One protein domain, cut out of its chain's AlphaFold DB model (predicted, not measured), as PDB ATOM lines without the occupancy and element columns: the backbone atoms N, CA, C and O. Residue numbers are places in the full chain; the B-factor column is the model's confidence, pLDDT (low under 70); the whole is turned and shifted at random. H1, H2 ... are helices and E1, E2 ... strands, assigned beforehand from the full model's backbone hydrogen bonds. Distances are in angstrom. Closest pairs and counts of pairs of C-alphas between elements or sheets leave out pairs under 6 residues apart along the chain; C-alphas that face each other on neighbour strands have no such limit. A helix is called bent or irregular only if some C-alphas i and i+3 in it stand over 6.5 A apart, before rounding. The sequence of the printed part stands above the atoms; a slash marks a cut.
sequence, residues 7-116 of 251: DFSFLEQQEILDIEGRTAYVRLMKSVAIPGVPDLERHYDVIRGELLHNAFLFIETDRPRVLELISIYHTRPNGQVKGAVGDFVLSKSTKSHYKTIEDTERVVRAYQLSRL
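This is residues 7 to 116 of the 251 residues of the protein "FYVE-type domain-containing protein" of Aphanomyces euteiches (UniProt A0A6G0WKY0). A long, twisted sheet of four strands makes a slab, and the long bent helix H2 runs lengthwise over its edge strand E4, with no helix over E1 and E2. Past the bend, residues 105 to 116 stick out free of the body, while the very short helix H1 sits beyond the end of the sheet where E3 begins. The printed part has 110 residues, with two named helices and four named strands in the order E1, E2, H1, E3, E4, H2; the sheet runs E1, E2, E3, E4, antiparallel throughout. The class is mixed, helices and strands, and the whole is loose, with a radius of gyration of the C-alphas of 17.2 A and spans of 50 by 32 by 31 A.

The inner strands are E2, residues 22 to 31, and E3, residues 46 to 60; they are antiparallel at 176 degrees, with N 27 and O 56 2.8 A apart, within hydrogen-bond range. E1, residues 10 to 19, is an edge strand and forms a hairpin with E2, with N 15 and O 26 at 2.9 A. E4, residues 67 to 76, is the other edge strand and forms a hairpin with E3, with N 57 and O 70 at 2.8 A. E1 bends by 63 degrees at residue 16, and E3 by 53 degrees at residue 50. Residues 7 to 8 pair, parallel, with residues 48 to 49 of E3. H2, residues 83 to 114, was assigned as one helix by its hydrogen bonds but is bent: C-alphas 102 and 105 are 6.5 A apart. Its arm H2a, residues 83 to 102, is on the sheet at a height of 9.8 A, over E4 and along the strands, at 22 degrees to E4 on the local plane. Their closest C-alphas are those of Tyr 73 and His 97, 7.6 A apart. H2b, residues 105 to 114, stands at 38 degrees to H2a, a tilt only just steep, and is apart from the four strands. H1, residues 41 to 44, is not on the sheet; its closest C-alpha to E3 is that of Glu 41, 5.2 A from that of Ile 47. Every O i to N i+4 pair is within hydrogen-bond range in H2a and H2b; H1 is too short for one.

E1 begins at C-alpha 10, (-20.201, -29.777, -22.127), and is 25.2 A long; E2 is 28.5 A, E3 39.1 A and E4 28.9 A. H2a is 28.8 A long, and H2b ends at C-alpha 114, (-3.302, -4.741, -24.461).

The C-alphas farthest apart are those of His 43 and Asp 62, at 52.1 A. The printed part has no cut and no long link. Mean pLDDT of the printed part is 91.0, and no printed residue is under 70.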
ATOM      1  N   ASP A   7     -12.247 -34.467 -15.652       92.69
ATOM      2  CA  ASP A   7     -12.517 -33.746 -16.897       92.69
ATOM      3  C   ASP A   7     -14.011 -33.393 -16.991       92.69
ATOM      4  O   ASP A   7     -14.836 -33.873 -16.209       92.69
ATOM      5  N   PHE A   8     -14.359 -32.517 -17.930       92.19
ATOM      6  CA  PHE A   8     -15.741 -32.133 -18.206       92.19
ATOM      7  C   PHE A   8     -15.950 -32.074 -19.718       92.19
ATOM      8  O   PHE A   8     -15.133 -31.503 -20.434       92.19
ATOM      9  N   SER A   9     -17.071 -32.624 -20.180       93.44
ATOM     10  CA  SER A   9     -17.561 -32.481 -21.552       93.44
ATOM     11  C   SER A   9     -18.900 -31.758 -21.491       93.44
ATOM     12  O   SER A   9     -19.791 -32.184 -20.749       93.44
ATOM     13  N   PHE A  10     -19.027 -30.637 -22.197       94.19
ATOM     14  CA  PHE A  10     -20.201 -29.777 -22.127       94.19
ATOM     15  C   PHE A  10     -20.420 -28.992 -23.416       94.19
ATOM     16  O   PHE A  10     -19.478 -28.715 -24.154       94.19
ATOM     17  N   LEU A  11     -21.681 -28.637 -23.654       95.25
ATOM     18  CA  LEU A  11     -22.061 -27.642 -24.642       95.25
ATOM     19  C   LEU A  11     -21.939 -26.260 -24.000       95.25
ATOM     20  O   LEU A  11     -22.369 -26.063 -22.858       95.25
ATOM     21  N   GLU A  12     -21.362 -25.320 -24.740       96.00
ATOM     22  CA  GLU A  12     -21.330 -23.909 -24.385       96.00
ATOM     23  C   GLU A  12     -22.200 -23.122 -25.363       96.00
ATOM     24  O   GLU A  12     -22.053 -23.266 -26.576       96.00
ATOM     25  N   GLN A  13     -23.082 -22.283 -24.829       95.94
ATOM     26  CA  GLN A  13     -23.883 -21.336 -25.598       95.94
ATOM     27  C   GLN A  13     -23.589 -19.924 -25.103       95.94
ATOM     28  O   GLN A  13     -23.496 -19.684 -23.897       95.94
ATOM     29  N   GLN A  14     -23.440 -18.997 -26.044       97.31
ATOM     30  CA  GLN A  14     -23.272 -17.577 -25.774       97.31
ATOM     31  C   GLN A  14     -24.382 -16.810 -26.475       97.31
ATOM     32  O   GLN A  14     -24.657 -17.060 -27.647       97.31
ATOM     33  N   GLU A  15     -25.015 -15.894 -25.756       96.06
ATOM     34  CA  GLU A  15     -26.180 -15.170 -26.245       96.06
ATOM     35  C   GLU A  15     -26.212 -13.749 -25.683       96.06
ATOM     36  O   GLU A  15     -25.670 -13.480 -24.609       96.06
ATOM     37  N   ILE A  16     -26.832 -12.837 -26.428       97.38
ATOM     38  CA  ILE A  16     -27.111 -11.473 -25.983       97.38
ATOM     39  C   ILE A  16     -28.622 -11.363 -25.832       97.38
ATOM     40  O   ILE A  16     -29.353 -11.581 -26.794       97.38
ATOM     41  N   LEU A  17     -29.069 -11.041 -24.625       95.50
ATOM     42  CA  LEU A  17     -30.473 -10.958 -24.250       95.50
ATOM     43  C   LEU A  17     -30.812  -9.547 -23.770       95.50
ATOM     44  O   LEU A  17     -29.933  -8.810 -23.328       95.50
ATOM     45  N   ASP A  18     -32.094  -9.204 -23.804       95.38
ATOM     46  CA  ASP A  18     -32.639  -8.082 -23.045       95.38
ATOM     47  C   ASP A  18     -33.269  -8.626 -21.754       95.38
ATOM     48  O   ASP A  18     -34.120  -9.517 -21.797       95.38
ATOM     49  N   ILE A  19     -32.808  -8.136 -20.602       91.44
ATOM     50  CA  ILE A  19     -33.350  -8.462 -19.281       91.44
ATOM     51  C   ILE A  19     -33.833  -7.156 -18.665       91.44
ATOM     52  O   ILE A  19     -33.026  -6.324 -18.259       91.44
ATOM     53  N   GLU A  20     -35.153  -6.980 -18.601       90.81
ATOM     54  CA  GLU A  20     -35.786  -5.791 -18.011       90.81
ATOM     55  C   GLU A  20     -35.320  -4.469 -18.665       90.81
ATOM     56  O   GLU A  20     -35.120  -3.461 -17.985       90.81
ATOM     57  N   GLY A  21     -35.127  -4.460 -19.991       91.81
ATOM     58  CA  GLY A  21     -34.656  -3.288 -20.736       91.81
ATOM     59  C   GLY A  21     -33.148  -3.043 -20.634       91.81
ATOM     60  O   GLY A  21     -32.679  -1.954 -20.975       91.81
ATOM     61  N   ARG A  22     -32.384  -4.016 -20.122       94.25
ATOM     62  CA  ARG A  22     -30.920  -3.970 -20.029       94.25
ATOM     63  C   ARG A  22     -30.304  -5.083 -20.855       94.25
ATOM     64  O   ARG A  22     -30.693  -6.245 -20.743       94.25
ATOM     65  N   THR A  23     -29.264  -4.745 -21.612       96.06
ATOM     66  CA  THR A  23     -28.493  -5.741 -22.355       96.06
ATOM     67  C   THR A  23     -27.780  -6.680 -21.386       96.06
ATOM     68  O   THR A  23     -27.054  -6.241 -20.488       96.06
ATOM     69  N   ALA A  24     -27.936  -7.980 -21.596       96.62
ATOM     70  CA  ALA A  24     -27.265  -9.028 -20.854       96.62
ATOM     71  C   ALA A  24     -26.468  -9.926 -21.802       96.62
ATOM     72  O   ALA A  24     -26.997 -10.454 -22.775       96.62
ATOM     73  N   TYR A  25     -25.195 -10.138 -21.490       96.75
ATOM     74  CA  TYR A  25     -24.321 -11.067 -22.198       96.75
ATOM     75  C   TYR A  25     -24.253 -12.357 -21.388       96.75
ATOM     76  O   TYR A  25     -23.730 -12.378 -20.269       96.75
ATOM     77  N   VAL A  26     -24.808 -13.429 -21.937       96.62
ATOM     78  CA  VAL A  26     -24.983 -14.705 -21.246       96.62
ATOM     79  C   VAL A  26     -24.043 -15.743 -21.832       96.62
ATOM     80  O   VAL A  26     -23.945 -15.905 -23.044       96.62
ATOM     81  N   ARG A  27     -23.361 -16.476 -20.954       96.31
ATOM     82  CA  ARG A  27     -22.570 -17.662 -21.282       96.31
ATOM     83  C   ARG A  27     -23.072 -18.826 -20.443       96.31
ATOM     84  O   ARG A  27     -22.861 -18.833 -19.233       96.31
ATOM     85  N   LEU A  28     -23.697 -19.809 -21.078       96.00
ATOM     86  CA  LEU A  28     -24.241 -21.012 -20.451       96.00
ATOM     87  C   LEU A  28     -23.366 -22.224 -20.782       96.00
ATOM     88  O   LEU A  28     -22.932 -22.396 -21.917       96.00
ATOM     89  N   MET A  29     -23.136 -23.084 -19.795       96.38
ATOM     90  CA  MET A  29     -22.403 -24.338 -19.936       96.38
ATOM     91  C   MET A  29     -23.189 -25.471 -19.280       96.38
ATOM     92  O   MET A  29     -23.547 -25.396 -18.098       96.38
ATOM     93  N   LYS A  30     -23.420 -26.545 -20.035       95.75
ATOM     94  CA  LYS A  30     -24.122 -27.735 -19.546       95.75
ATOM     95  C   LYS A  30     -23.506 -29.004 -20.108       95.75
ATOM     96  O   LYS A  30     -23.291 -29.122 -21.314       95.75
ATOM     97  N   SER A  31     -23.233 -29.963 -19.233       95.00
ATOM     98  CA  SER A  31     -22.717 -31.260 -19.644       95.00
ATOM     99  C   SER A  31     -23.733 -32.019 -20.482       95.00
ATOM    100  O   SER A  31     -24.908 -32.111 -20.134       95.00
ATOM    101  N   VAL A  32     -23.253 -32.564 -21.596       91.38
ATOM    102  CA  VAL A  32     -24.027 -33.381 -22.532       91.38
ATOM    103  C   VAL A  32     -23.204 -34.603 -22.921       91.38
ATOM    104  O   VAL A  32     -21.970 -34.550 -22.956       91.38
ATOM    105  N   ALA A  33     -23.880 -35.715 -23.201       88.69
ATOM    106  CA  ALA A  33     -23.236 -36.890 -23.772       88.69
ATOM    107  C   ALA A  33     -22.951 -36.616 -25.254       88.69
ATOM    108  O   ALA A  33     -23.880 -36.475 -26.047       88.69
ATOM    109  N   ILE A  34     -21.672 -36.510 -25.613       87.06
ATOM    110  CA  ILE A  34     -21.237 -36.245 -26.988       87.06
ATOM    111  C   ILE A  34     -20.762 -37.564 -27.605       87.06
ATOM    112  O   ILE A  34     -19.797 -38.148 -27.099       87.06
ATOM    113  N   PRO A  35     -21.396 -38.048 -28.688       89.06
ATOM    114  CA  PRO A  35     -20.876 -39.181 -29.444       89.06
ATOM    115  C   PRO A  35     -19.428 -38.915 -29.880       89.06
ATOM    116  O   PRO A  35     -19.127 -37.863 -30.434       89.06
ATOM    117  N   GLY A  36     -18.521 -39.854 -29.610       87.06
ATOM    118  CA  GLY A  36     -17.094 -39.714 -29.933       87.06
ATOM    119  C   GLY A  36     -16.221 -39.114 -28.824       87.06
ATOM    120  O   GLY A  36     -15.002 -39.106 -28.972       87.06
ATOM    121  N   VAL A  37     -16.799 -38.689 -27.694       91.12
ATOM    122  CA  VAL A  37     -16.040 -38.270 -26.502       91.12
ATOM    123  C   VAL A  37     -16.225 -39.313 -25.390       91.12
ATOM    124  O   VAL A  37     -17.124 -39.167 -24.553       91.12
ATOM    125  N   PRO A  38     -15.419 -40.393 -25.374       89.75
ATOM    126  CA  PRO A  38     -15.564 -41.459 -24.389       89.75
ATOM    127  C   PRO A  38     -15.224 -40.985 -22.970       89.75
ATOM    128  O   PRO A  38     -14.620 -39.928 -22.760       89.75
ATOM    129  N   ASP A  39     -15.621 -41.789 -21.986       87.75
ATOM    130  CA  ASP A  39     -15.146 -41.641 -20.613       87.75
ATOM    131  C   ASP A  39     -13.652 -42.007 -20.536       87.75
ATOM    132  O   ASP A  39     -13.202 -42.982 -21.147       87.75
ATOM    133  N   LEU A  40     -12.882 -41.207 -19.800       90.94
ATOM    134  CA  LEU A  40     -11.438 -41.358 -19.644       90.94
ATOM    135  C   LEU A  40     -11.053 -42.152 -18.384       90.94
ATOM    136  O   LEU A  40      -9.864 -42.399 -18.163       90.94
ATOM    137  N   GLU A  41     -12.019 -42.594 -17.576       90.19
ATOM    138  CA  GLU A  41     -11.760 -43.234 -16.283       90.19
ATOM    139  C   GLU A  41     -10.962 -44.532 -16.436       90.19
ATOM    140  O   GLU A  41      -9.977 -44.735 -15.728       90.19
ATOM    141  N   ARG A  42     -11.329 -45.388 -17.399       85.62
ATOM    142  CA  ARG A  42     -10.692 -46.708 -17.573       85.62
ATOM    143  C   ARG A  42      -9.231 -46.636 -18.016       85.62
ATOM    144  O   ARG A  42      -8.447 -47.488 -17.613       85.62
ATOM    145  N   HIS A  43      -8.879 -45.671 -18.864       89.31
ATOM    146  CA  HIS A  43      -7.561 -45.615 -19.511       89.31
ATOM    147  C   HIS A  43      -6.623 -44.568 -18.905       89.31
ATOM    148  O   HIS A  43      -5.408 -44.729 -18.986       89.31
ATOM    149  N   TYR A  44      -7.170 -43.515 -18.290       91.44
ATOM    150  CA  TYR A  44      -6.390 -42.370 -17.809       91.44
ATOM    151  C   TYR A  44      -6.625 -42.044 -16.331       91.44
ATOM    152  O   TYR A  44      -6.029 -41.095 -15.823       91.44
ATOM    153  N   ASP A  45      -7.474 -42.810 -15.639       90.69
ATOM    154  CA  ASP A  45      -7.830 -42.584 -14.233       90.69
ATOM    155  C   ASP A  45      -8.417 -41.178 -13.971       90.69
ATOM    156  O   ASP A  45      -8.248 -40.575 -12.905       90.69
ATOM    157  N   VAL A  46      -9.112 -40.634 -14.976       92.31
ATOM    158  CA  VAL A  46      -9.784 -39.330 -14.930       92.31
ATOM    159  C   VAL A  46     -11.290 -39.541 -14.840       92.31
ATOM    160  O   VAL A  46     -11.876 -40.185 -15.697       92.31
ATOM    161  N   ILE A  47     -11.920 -38.983 -13.808       92.19
ATOM    162  CA  ILE A  47     -13.366 -39.101 -13.594       92.19
ATOM    163  C   ILE A  47     -14.098 -38.034 -14.418       92.19
ATOM    164  O   ILE A  47     -13.827 -36.844 -14.242       92.19
ATOM    165  N   ARG A  48     -15.097 -38.425 -15.216       92.88
ATOM    166  CA  ARG A  48     -15.981 -37.471 -15.900       92.88
ATOM    167  C   ARG A  48     -16.893 -36.752 -14.914       92.88
ATOM    168  O   ARG A  48     -17.863 -37.321 -14.412       92.88
ATOM    169  N   GLY A  49     -16.595 -35.485 -14.647       92.00
ATOM    170  CA  GLY A  49     -17.484 -34.584 -13.922       92.00
ATOM    171  C   GLY A  49     -18.633 -34.089 -14.802       92.00
ATOM    172  O   GLY A  49     -18.599 -34.189 -16.030       92.00
ATOM    173  N   GLU A  50     -19.651 -33.517 -14.166       93.31
ATOM    174  CA  GLU A  50     -20.848 -33.021 -14.842       93.31
ATOM    175  C   GLU A  50     -21.158 -31.584 -14.413       93.31
ATOM    176  O   GLU A  50     -21.260 -31.272 -13.222       93.31
ATOM    177  N   LEU A  51     -21.307 -30.695 -15.395       94.06
ATOM    178  CA  LEU A  51     -21.814 -29.341 -15.205       94.06
ATOM    179  C   LEU A  51     -23.333 -29.390 -15.378       94.06
ATOM    180  O   LEU A  51     -23.824 -29.544 -16.495       94.06
ATOM    181  N   LEU A  52     -24.077 -29.300 -14.278       93.62
ATOM    182  CA  LEU A  52     -25.535 -29.417 -14.312       93.62
ATOM    183  C   LEU A  52     -26.154 -28.133 -14.860       93.62
ATOM    184  O   LEU A  52     -26.893 -28.168 -15.840       93.62
ATOM    185  N   HIS A  53     -25.815 -27.007 -14.231       89.56
ATOM    186  CA  HIS A  53     -26.242 -25.671 -14.632       89.56
ATOM    187  C   HIS A  53     -25.135 -24.692 -14.261       89.56
ATOM    188  O   HIS A  53     -25.004 -24.322 -13.094       89.56
ATOM    189  N   ASN A  54     -24.325 -24.299 -15.239       94.94
ATOM    190  CA  ASN A  54     -23.292 -23.297 -15.031       94.94
ATOM    191  C   ASN A  54     -23.504 -22.135 -15.978       94.94
ATOM    192  O   ASN A  54     -23.666 -22.352 -17.174       94.94
ATOM    193  N   ALA A  55     -23.463 -20.914 -15.465       95.12
ATOM    194  CA  ALA A  55     -23.660 -19.739 -16.293       95.12
ATOM    195  C   ALA A  55     -22.882 -18.536 -15.767       95.12
ATOM    196  O   ALA A  55     -22.677 -18.409 -14.563       95.12
ATOM    197  N   PHE A  56     -22.508 -17.645 -16.676       95.62
ATOM    198  CA  PHE A  56     -22.107 -16.277 -16.374       95.62
ATOM    199  C   PHE A  56     -23.057 -15.335 -17.102       95.62
ATOM    200  O   PHE A  56     -23.258 -15.475 -18.308       95.62
ATOM    201  N   LEU A  57     -23.639 -14.393 -16.373       95.81
ATOM    202  CA  LEU A  57     -24.475 -13.336 -16.915       95.81
ATOM    203  C   LEU A  57     -23.789 -12.013 -16.598       95.81
ATOM    204  O   LEU A  57     -23.547 -11.706 -15.431       95.81
ATOM    205  N   PHE A  58     -23.476 -11.250 -17.636       95.88
ATOM    206  CA  PHE A  58     -22.958  -9.896 -17.520       95.88
ATOM    207  C   PHE A  58     -24.061  -8.933 -17.940       95.88
ATOM    208  O   PHE A  58     -24.380  -8.857 -19.122       95.88
ATOM    209  N   ILE A  59     -24.658  -8.230 -16.986       96.19
ATOM    210  CA  ILE A  59     -25.830  -7.380 -17.211       96.19
ATOM    211  C   ILE A  59     -25.395  -5.919 -17.162       96.19
ATOM    212  O   ILE A  59     -24.649  -5.510 -16.268       96.19
ATOM    213  N   GLU A  60     -25.828  -5.124 -18.134       95.06
ATOM    214  CA  GLU A  60     -25.588  -3.685 -18.130       95.06
ATOM    215  C   GLU A  60     -26.267  -3.016 -16.934       95.06
ATOM    216  O   GLU A  60     -27.396  -3.330 -16.569       95.06
ATOM    217  N   THR A  61     -25.558  -2.082 -16.305       94.44
ATOM    218  CA  THR A  61     -26.104  -1.273 -15.212       94.44
ATOM    219  C   THR A  61     -26.317   0.161 -15.681       94.44
ATOM    220  O   THR A  61     -25.718   0.598 -16.663       94.44
ATOM    221  N   ASP A  62     -27.078   0.944 -14.914       92.12
ATOM    222  CA  ASP A  62     -27.281   2.373 -15.199       92.12
ATOM    223  C   ASP A  62     -25.968   3.177 -15.136       92.12
ATOM    224  O   ASP A  62     -25.889   4.317 -15.596       92.12
ATOM    225  N   ARG A  63     -24.909   2.600 -14.547       89.88
ATOM    226  CA  ARG A  63     -23.579   3.203 -14.502       89.88
ATOM    227  C   ARG A  63     -22.786   2.798 -15.747       89.88
ATOM    228  O   ARG A  63     -22.454   1.619 -15.902       89.88
ATOM    229  N   PRO A  64     -22.368   3.763 -16.587       85.00
ATOM    230  CA  PRO A  64     -21.570   3.463 -17.765       85.00
ATOM    231  C   PRO A  64     -20.318   2.663 -17.411       85.00
ATOM    232  O   PRO A  64     -19.591   3.005 -16.473       85.00
ATOM    233  N   ARG A  65     -20.026   1.637 -18.219       81.38
ATOM    234  CA  ARG A  65     -18.840   0.769 -18.085       81.38
ATOM    235  C   ARG A  65     -18.818  -0.089 -16.814       81.38
ATOM    236  O   ARG A  65     -17.760  -0.621 -16.471       81.38
ATOM    237  N   VAL A  66     -19.950  -0.223 -16.131       88.38
ATOM    238  CA  VAL A  66     -20.130  -1.141 -15.007       88.38
ATOM    239  C   VAL A  66     -21.132  -2.205 -15.432       88.38
ATOM    240  O   VAL A  66     -22.252  -1.882 -15.824       88.38
ATOM    241  N   LEU A  67     -20.702  -3.461 -15.356       92.56
ATOM    242  CA  LEU A  67     -21.546  -4.630 -15.571       92.56
ATOM    243  C   LEU A  67     -21.772  -5.313 -14.226       92.56
ATOM    244  O   LEU A  67     -20.840  -5.431 -13.424       92.56
ATOM    245  N   GLU A  68     -22.994  -5.760 -13.989       94.19
ATOM    246  CA  GLU A  68     -23.308  -6.694 -12.919       94.19
ATOM    247  C   GLU A  68     -22.976  -8.113 -13.388       94.19
ATOM    248  O   GLU A  68     -23.304  -8.491 -14.511       94.19
ATOM    249  N   LEU A  69     -22.289  -8.887 -12.547       94.31
ATOM    250  CA  LEU A  69     -21.911 -10.265 -12.844       94.31
ATOM    251  C   LEU A  69     -22.683 -11.221 -11.939       94.31
ATOM    252  O   LEU A  69     -22.432 -11.271 -10.735       94.31
ATOM    253  N   ILE A  70     -23.555 -12.028 -12.538       93.81
ATOM    254  CA  ILE A  70     -24.207 -13.154 -11.870       93.81
ATOM    255  C   ILE A  70     -23.550 -14.437 -12.367       93.81
ATOM    256  O   ILE A  70     -23.448 -14.674 -13.570       93.81
ATOM    257  N   SER A  71     -23.098 -15.274 -11.437       94.81
ATOM    258  CA  SER A  71     -22.482 -16.560 -11.751       94.81
ATOM    259  C   SER A  71     -23.250 -17.697 -11.095       94.81
ATOM    260  O   SER A  71     -23.483 -17.683  -9.885       94.81
ATOM    261  N   ILE A  72     -23.622 -18.693 -11.893       94.62
ATOM    262  CA  ILE A  72     -24.273 -19.919 -11.438       94.62
ATOM    263  C   ILE A  72     -23.246 -21.042 -11.531       94.62
ATOM    264  O   ILE A  72     -22.647 -21.257 -12.587       94.62
ATOM    265  N   TYR A  73     -23.048 -21.759 -10.425       94.31
ATOM    266  CA  TYR A  73     -22.107 -22.869 -10.347       94.31
ATOM    267  C   TYR A  73     -22.742 -24.085  -9.683       94.31
ATOM    268  O   TYR A  73     -22.789 -24.199  -8.457       94.31
ATOM    269  N   HIS A  74     -23.226 -25.007 -10.508       93.12
ATOM    270  CA  HIS A  74     -23.817 -26.260 -10.079       93.12
ATOM    271  C   HIS A  74     -23.134 -27.430 -10.789       93.12
ATOM    272  O   HIS A  74     -23.401 -27.738 -11.953       93.12
ATOM    273  N   THR A  75     -22.254 -28.111 -10.056       91.56
ATOM    274  CA  THR A  75     -21.439 -29.209 -10.585       91.56
ATOM    275  C   THR A  75     -21.578 -30.473  -9.761       91.56
ATOM    276  O   THR A  75     -21.595 -30.420  -8.530       91.56
ATOM    277  N   ARG A  76     -21.563 -31.617 -10.439       90.44
ATOM    278  CA  ARG A  76     -21.449 -32.936  -9.825       90.44
ATOM    279  C   ARG A  76     -20.055 -33.501 -10.133       90.44
ATOM    280  O   ARG A  76     -19.744 -33.743 -11.296       90.44
ATOM    281  N   PRO A  77     -19.191 -33.708  -9.125       85.50
ATOM    282  CA  PRO A  77     -17.814 -34.147  -9.360       85.50
ATOM    283  C   PRO A  77     -17.687 -35.613  -9.799       85.50
ATOM    284  O   PRO A  77     -16.617 -35.987 -10.276       85.50
ATOM    285  N   ASN A  78     -18.747 -36.416  -9.622       86.88
ATOM    286  CA  ASN A  78     -18.806 -37.853  -9.909       86.88
ATOM    287  C   ASN A  78     -17.667 -38.674  -9.269       86.88
ATOM    288  O   ASN A  78     -16.830 -38.170  -8.510       86.88
ATOM    289  N   GLY A  79     -17.679 -39.982  -9.532       76.50
ATOM    290  CA  GLY A  79     -16.837 -40.964  -8.856       76.50
ATOM    291  C   GLY A  79     -17.272 -41.188  -7.410       76.50
ATOM    292  O   GLY A  79     -18.110 -40.470  -6.867       76.50
ATOM    293  N   GLN A  80     -16.722 -42.210  -6.762       75.69
ATOM    294  CA  GLN A  80     -17.108 -42.631  -5.408       75.69
ATOM    295  C   GLN A  80     -16.624 -41.667  -4.301       75.69
ATOM    296  O   GLN A  80     -16.101 -42.083  -3.272       75.69
ATOM    297  N   VAL A  81     -16.777 -40.359  -4.498       75.25
ATOM    298  CA  VAL A  81     -16.523 -39.339  -3.481       75.25
ATOM    299  C   VAL A  81     -17.789 -39.110  -2.668       75.25
ATOM    300  O   VAL A  81     -18.756 -38.516  -3.135       75.25
ATOM    301  N   LYS A  82     -17.778 -39.611  -1.434       77.94
ATOM    302  CA  LYS A  82     -18.849 -39.442  -0.448       77.94
ATOM    303  C   LYS A  82     -18.279 -38.881   0.853       77.94
ATOM    304  O   LYS A  82     -17.075 -38.979   1.103       77.94
ATOM    305  N   GLY A  83     -19.153 -38.303   1.675       84.88
ATOM    306  CA  GLY A  83     -18.791 -37.719   2.967       84.88
ATOM    307  C   GLY A  83     -17.719 -36.633   2.841       84.88
ATOM    308  O   GLY A  83     -17.639 -35.942   1.825       84.88
ATOM    309  N   ALA A  84     -16.841 -36.546   3.840       84.94
ATOM    310  CA  ALA A  84     -15.843 -35.481   3.960       84.94
ATOM    311  C   ALA A  84     -14.937 -35.305   2.723       84.94
ATOM    312  O   ALA A  84     -14.493 -34.196   2.426       84.94
ATOM    313  N   VAL A  85     -14.665 -36.379   1.971       83.00
ATOM    314  CA  VAL A  85     -13.860 -36.302   0.738       83.00
ATOM    315  C   VAL A  85     -14.628 -35.602  -0.383       83.00
ATOM    316  O   VAL A  85     -14.048 -34.800  -1.115       83.00
ATOM    317  N   GLY A  86     -15.928 -35.882  -0.511       85.62
ATOM    318  CA  GLY A  86     -16.811 -35.186  -1.447       85.62
ATOM    319  C   GLY A  86     -16.920 -33.702  -1.118       85.62
ATOM    320  O   GLY A  86     -16.716 -32.870  -2.002       85.62
ATOM    321  N   ASP A  87     -17.115 -33.374   0.159       85.88
ATOM    322  CA  ASP A  87     -17.193 -31.986   0.634       85.88
ATOM    323  C   ASP A  87     -15.885 -31.222   0.384       85.88
ATOM    324  O   ASP A  87     -15.886 -30.062  -0.041       85.88
ATOM    325  N   PHE A  88     -14.736 -31.879   0.570       85.69
ATOM    326  CA  PHE A  88     -13.435 -31.302   0.236       85.69
ATOM    327  C   PHE A  88     -13.294 -31.015  -1.267       85.69
ATOM    328  O   PHE A  88     -12.838 -29.938  -1.655       85.69
ATOM    329  N   VAL A  89     -13.697 -31.955  -2.128       86.69
ATOM    330  CA  VAL A  89     -13.644 -31.763  -3.586       86.69
ATOM    331  C   VAL A  89     -14.557 -30.620  -4.010       86.69
ATOM    332  O   VAL A  89     -14.108 -29.731  -4.736       86.69
ATOM    333  N   LEU A  90     -15.798 -30.604  -3.521       88.19
ATOM    334  CA  LEU A  90     -16.763 -29.559  -3.843       88.19
ATOM    335  C   LEU A  90     -16.276 -28.192  -3.355       88.19
ATOM    336  O   LEU A  90     -16.213 -27.256  -4.143       88.19
ATOM    337  N   SER A  91     -15.831 -28.084  -2.101       88.94
ATOM    338  CA  SER A  91     -15.320 -26.820  -1.553       88.94
ATOM    339  C   SER A  91     -14.100 -26.298  -2.314       88.94
ATOM    340  O   SER A  91     -14.002 -25.095  -2.563       88.94
ATOM    341  N   LYS A  92     -13.182 -27.175  -2.740       88.88
ATOM    342  CA  LYS A  92     -12.050 -26.786  -3.590       88.88
ATOM    343  C   LYS A  92     -12.520 -26.290  -4.960       88.88
ATOM    344  O   LYS A  92     -12.005 -25.280  -5.441       88.88
ATOM    345  N   SER A  93     -13.496 -26.968  -5.559       88.06
ATOM    346  CA  SER A  93     -14.092 -26.596  -6.846       88.06
ATOM    347  C   SER A  93     -14.758 -25.220  -6.778       88.06
ATOM    348  O   SER A  93     -14.455 -24.336  -7.576       88.06
ATOM    349  N   THR A  94     -15.570 -24.995  -5.747       90.31
ATOM    350  CA  THR A  94     -16.245 -23.721  -5.490       90.31
ATOM    351  C   THR A  94     -15.246 -22.589  -5.235       90.31
ATOM    352  O   THR A  94     -15.377 -21.513  -5.810       90.31
ATOM    353  N   LYS A  95     -14.188 -22.825  -4.443       91.88
ATOM    354  CA  LYS A  95     -13.108 -21.837  -4.246       91.88
ATOM    355  C   LYS A  95     -12.421 -21.463  -5.560       91.88
ATOM    356  O   LYS A  95     -12.154 -20.289  -5.795       91.88
ATOM    357  N   SER A  96     -12.149 -22.449  -6.416       90.19
ATOM    358  CA  SER A  96     -11.576 -22.194  -7.740       90.19
ATOM    359  C   SER A  96     -12.510 -21.343  -8.601       90.19
ATOM    360  O   SER A  96     -12.044 -20.429  -9.271       90.19
ATOM    361  N   HIS A  97     -13.815 -21.615  -8.555       90.88
ATOM    362  CA  HIS A  97     -14.817 -20.851  -9.290       90.88
ATOM    363  C   HIS A  97     -14.900 -19.390  -8.822       90.88
ATOM    364  O   HIS A  97     -14.866 -18.482  -9.650       90.88
ATOM    365  N   TYR A  98     -14.917 -19.142  -7.508       91.56
ATOM    366  CA  TYR A  98     -14.882 -17.775  -6.972       91.56
ATOM    367  C   TYR A  98     -13.635 -17.011  -7.405       91.56
ATOM    368  O   TYR A  98     -13.732 -15.848  -7.787       91.56
ATOM    369  N   LYS A  99     -12.476 -17.675  -7.418       90.56
ATOM    370  CA  LYS A  99     -11.248 -17.060  -7.921       90.56
ATOM    371  C   LYS A  99     -11.367 -16.670  -9.398       90.56
ATOM    372  O   LYS A  99     -10.921 -15.597  -9.776       90.56
ATOM    373  N   THR A 100     -12.013 -17.491 -10.228       88.19
ATOM    374  CA  THR A 100     -12.291 -17.136 -11.630       88.19
ATOM    375  C   THR A 100     -13.169 -15.886 -11.748       88.19
ATOM    376  O   THR A 100     -12.899 -15.036 -12.596       88.19
ATOM    377  N   ILE A 101     -14.189 -15.744 -10.895       91.31
ATOM    378  CA  ILE A 101     -15.027 -14.533 -10.843       91.31
ATOM    379  C   ILE A 101     -14.170 -13.313 -10.480       91.31
ATOM    380  O   ILE A 101     -14.198 -12.314 -11.195       91.31
ATOM    381  N   GLU A 102     -13.366 -13.409  -9.419       88.75
ATOM    382  CA  GLU A 102     -12.469 -12.332  -8.975       88.75
ATOM    383  C   GLU A 102     -11.464 -11.932 -10.071       88.75
ATOM    384  O   GLU A 102     -11.257 -10.749 -10.356       88.75
ATOM    385  N   ASP A 103     -10.890 -12.921 -10.758       89.94
ATOM    386  CA  ASP A 103      -9.919 -12.707 -11.830       89.94
ATOM    387  C   ASP A 103     -10.557 -12.122 -13.104       89.94
ATOM    388  O   ASP A 103      -9.846 -11.536 -13.928       89.94
ATOM    389  N   THR A 104     -11.880 -12.217 -13.276       89.94
ATOM    390  CA  THR A 104     -12.576 -11.757 -14.493       89.94
ATOM    391  C   THR A 104     -12.350 -10.266 -14.739       89.94
ATOM    392  O   THR A 104     -11.988  -9.872 -15.850       89.94
ATOM    393  N   GLU A 105     -12.458  -9.428 -13.704       87.88
ATOM    394  CA  GLU A 105     -12.193  -7.989 -13.831       87.88
ATOM    395  C   GLU A 105     -10.747  -7.728 -14.281       87.88
ATOM    396  O   GLU A 105     -10.481  -6.876 -15.138       87.88
ATOM    397  N   ARG A 106      -9.794  -8.485 -13.727       88.88
ATOM    398  CA  ARG A 106      -8.373  -8.362 -14.063       88.88
ATOM    399  C   ARG A 106      -8.100  -8.785 -15.504       88.88
ATOM    400  O   ARG A 106      -7.337  -8.096 -16.180       88.88
ATOM    401  N   VAL A 107      -8.726  -9.861 -15.979       90.50
ATOM    402  CA  VAL A 107      -8.595 -10.360 -17.359       90.50
ATOM    403  C   VAL A 107      -9.186  -9.369 -18.357       90.50
ATOM    404  O   VAL A 107      -8.504  -8.986 -19.308       90.50
ATOM    405  N   VAL A 108     -10.405  -8.878 -18.113       89.94
ATOM    406  CA  VAL A 108     -11.040  -7.856 -18.963       89.94
ATOM    407  C   VAL A 108     -10.183  -6.593 -19.002       89.94
ATOM    408  O   VAL A 108      -9.934  -6.037 -20.075       89.94
ATOM    409  N   ARG A 109      -9.661  -6.158 -17.851       90.75
ATOM    410  CA  ARG A 109      -8.766  -5.001 -17.783       90.75
ATOM    411  C   ARG A 109      -7.459  -5.243 -18.537       90.75
ATOM    412  O   ARG A 109      -7.029  -4.356 -19.266       90.75
ATOM    413  N   ALA A 110      -6.843  -6.418 -18.418       92.88
ATOM    414  CA  ALA A 110      -5.643  -6.769 -19.179       92.88
ATOM    415  C   ALA A 110      -5.911  -6.764 -20.694       92.88
ATOM    416  O   ALA A 110      -5.130  -6.190 -21.449       92.88
ATOM    417  N   TYR A 111      -7.045  -7.312 -21.137       91.75
ATOM    418  CA  TYR A 111      -7.465  -7.264 -22.538       91.75
ATOM    419  C   TYR A 111      -7.664  -5.826 -23.039       91.75
ATOM    420  O   TYR A 111      -7.203  -5.460 -24.116       91.75
ATOM    421  N   GLN A 112      -8.303  -4.965 -22.246       91.38
ATOM    422  CA  GLN A 112      -8.446  -3.554 -22.605       91.38
ATOM    423  C   GLN A 112      -7.079  -2.855 -22.672       91.38
ATOM    424  O   GLN A 112      -6.819  -2.086 -23.596       91.38
ATOM    425  N   LEU A 113      -6.186  -3.141 -21.721       93.81
ATOM    426  CA  LEU A 113      -4.843  -2.561 -21.670       93.81
ATOM    427  C   LEU A 113      -3.973  -3.008 -22.846       93.81
ATOM    428  O   LEU A 113      -3.198  -2.197 -23.345       93.81
ATOM    429  N   SER A 114      -4.101  -4.248 -23.327       93.31
ATOM    430  CA  SER A 114      -3.302  -4.741 -24.461       93.31
ATOM    431  C   SER A 114      -3.588  -4.005 -25.773       93.31
ATOM    432  O   SER A 114      -2.751  -3.995 -26.680       93.31
ATOM    433  N   ARG A 115      -4.736  -3.322 -25.855       90.94
ATOM    434  CA  ARG A 115      -5.123  -2.475 -26.989       90.94
ATOM    435  C   ARG A 115      -4.489  -1.088 -26.955       90.94
ATOM    436  O   ARG A 115      -4.541  -0.389 -27.963       90.94
ATOM    437  N   LEU A 116      -3.880  -0.687 -25.840       90.69
ATOM    438  CA  LEU A 116      -3.157   0.576 -25.767       90.69
ATOM    439  C   LEU A 116      -1.855   0.524 -26.575       90.69
ATOM    440  O   LEU A 116      -1.280  -0.535 -26.860       90.69
TER     441      LEU A 116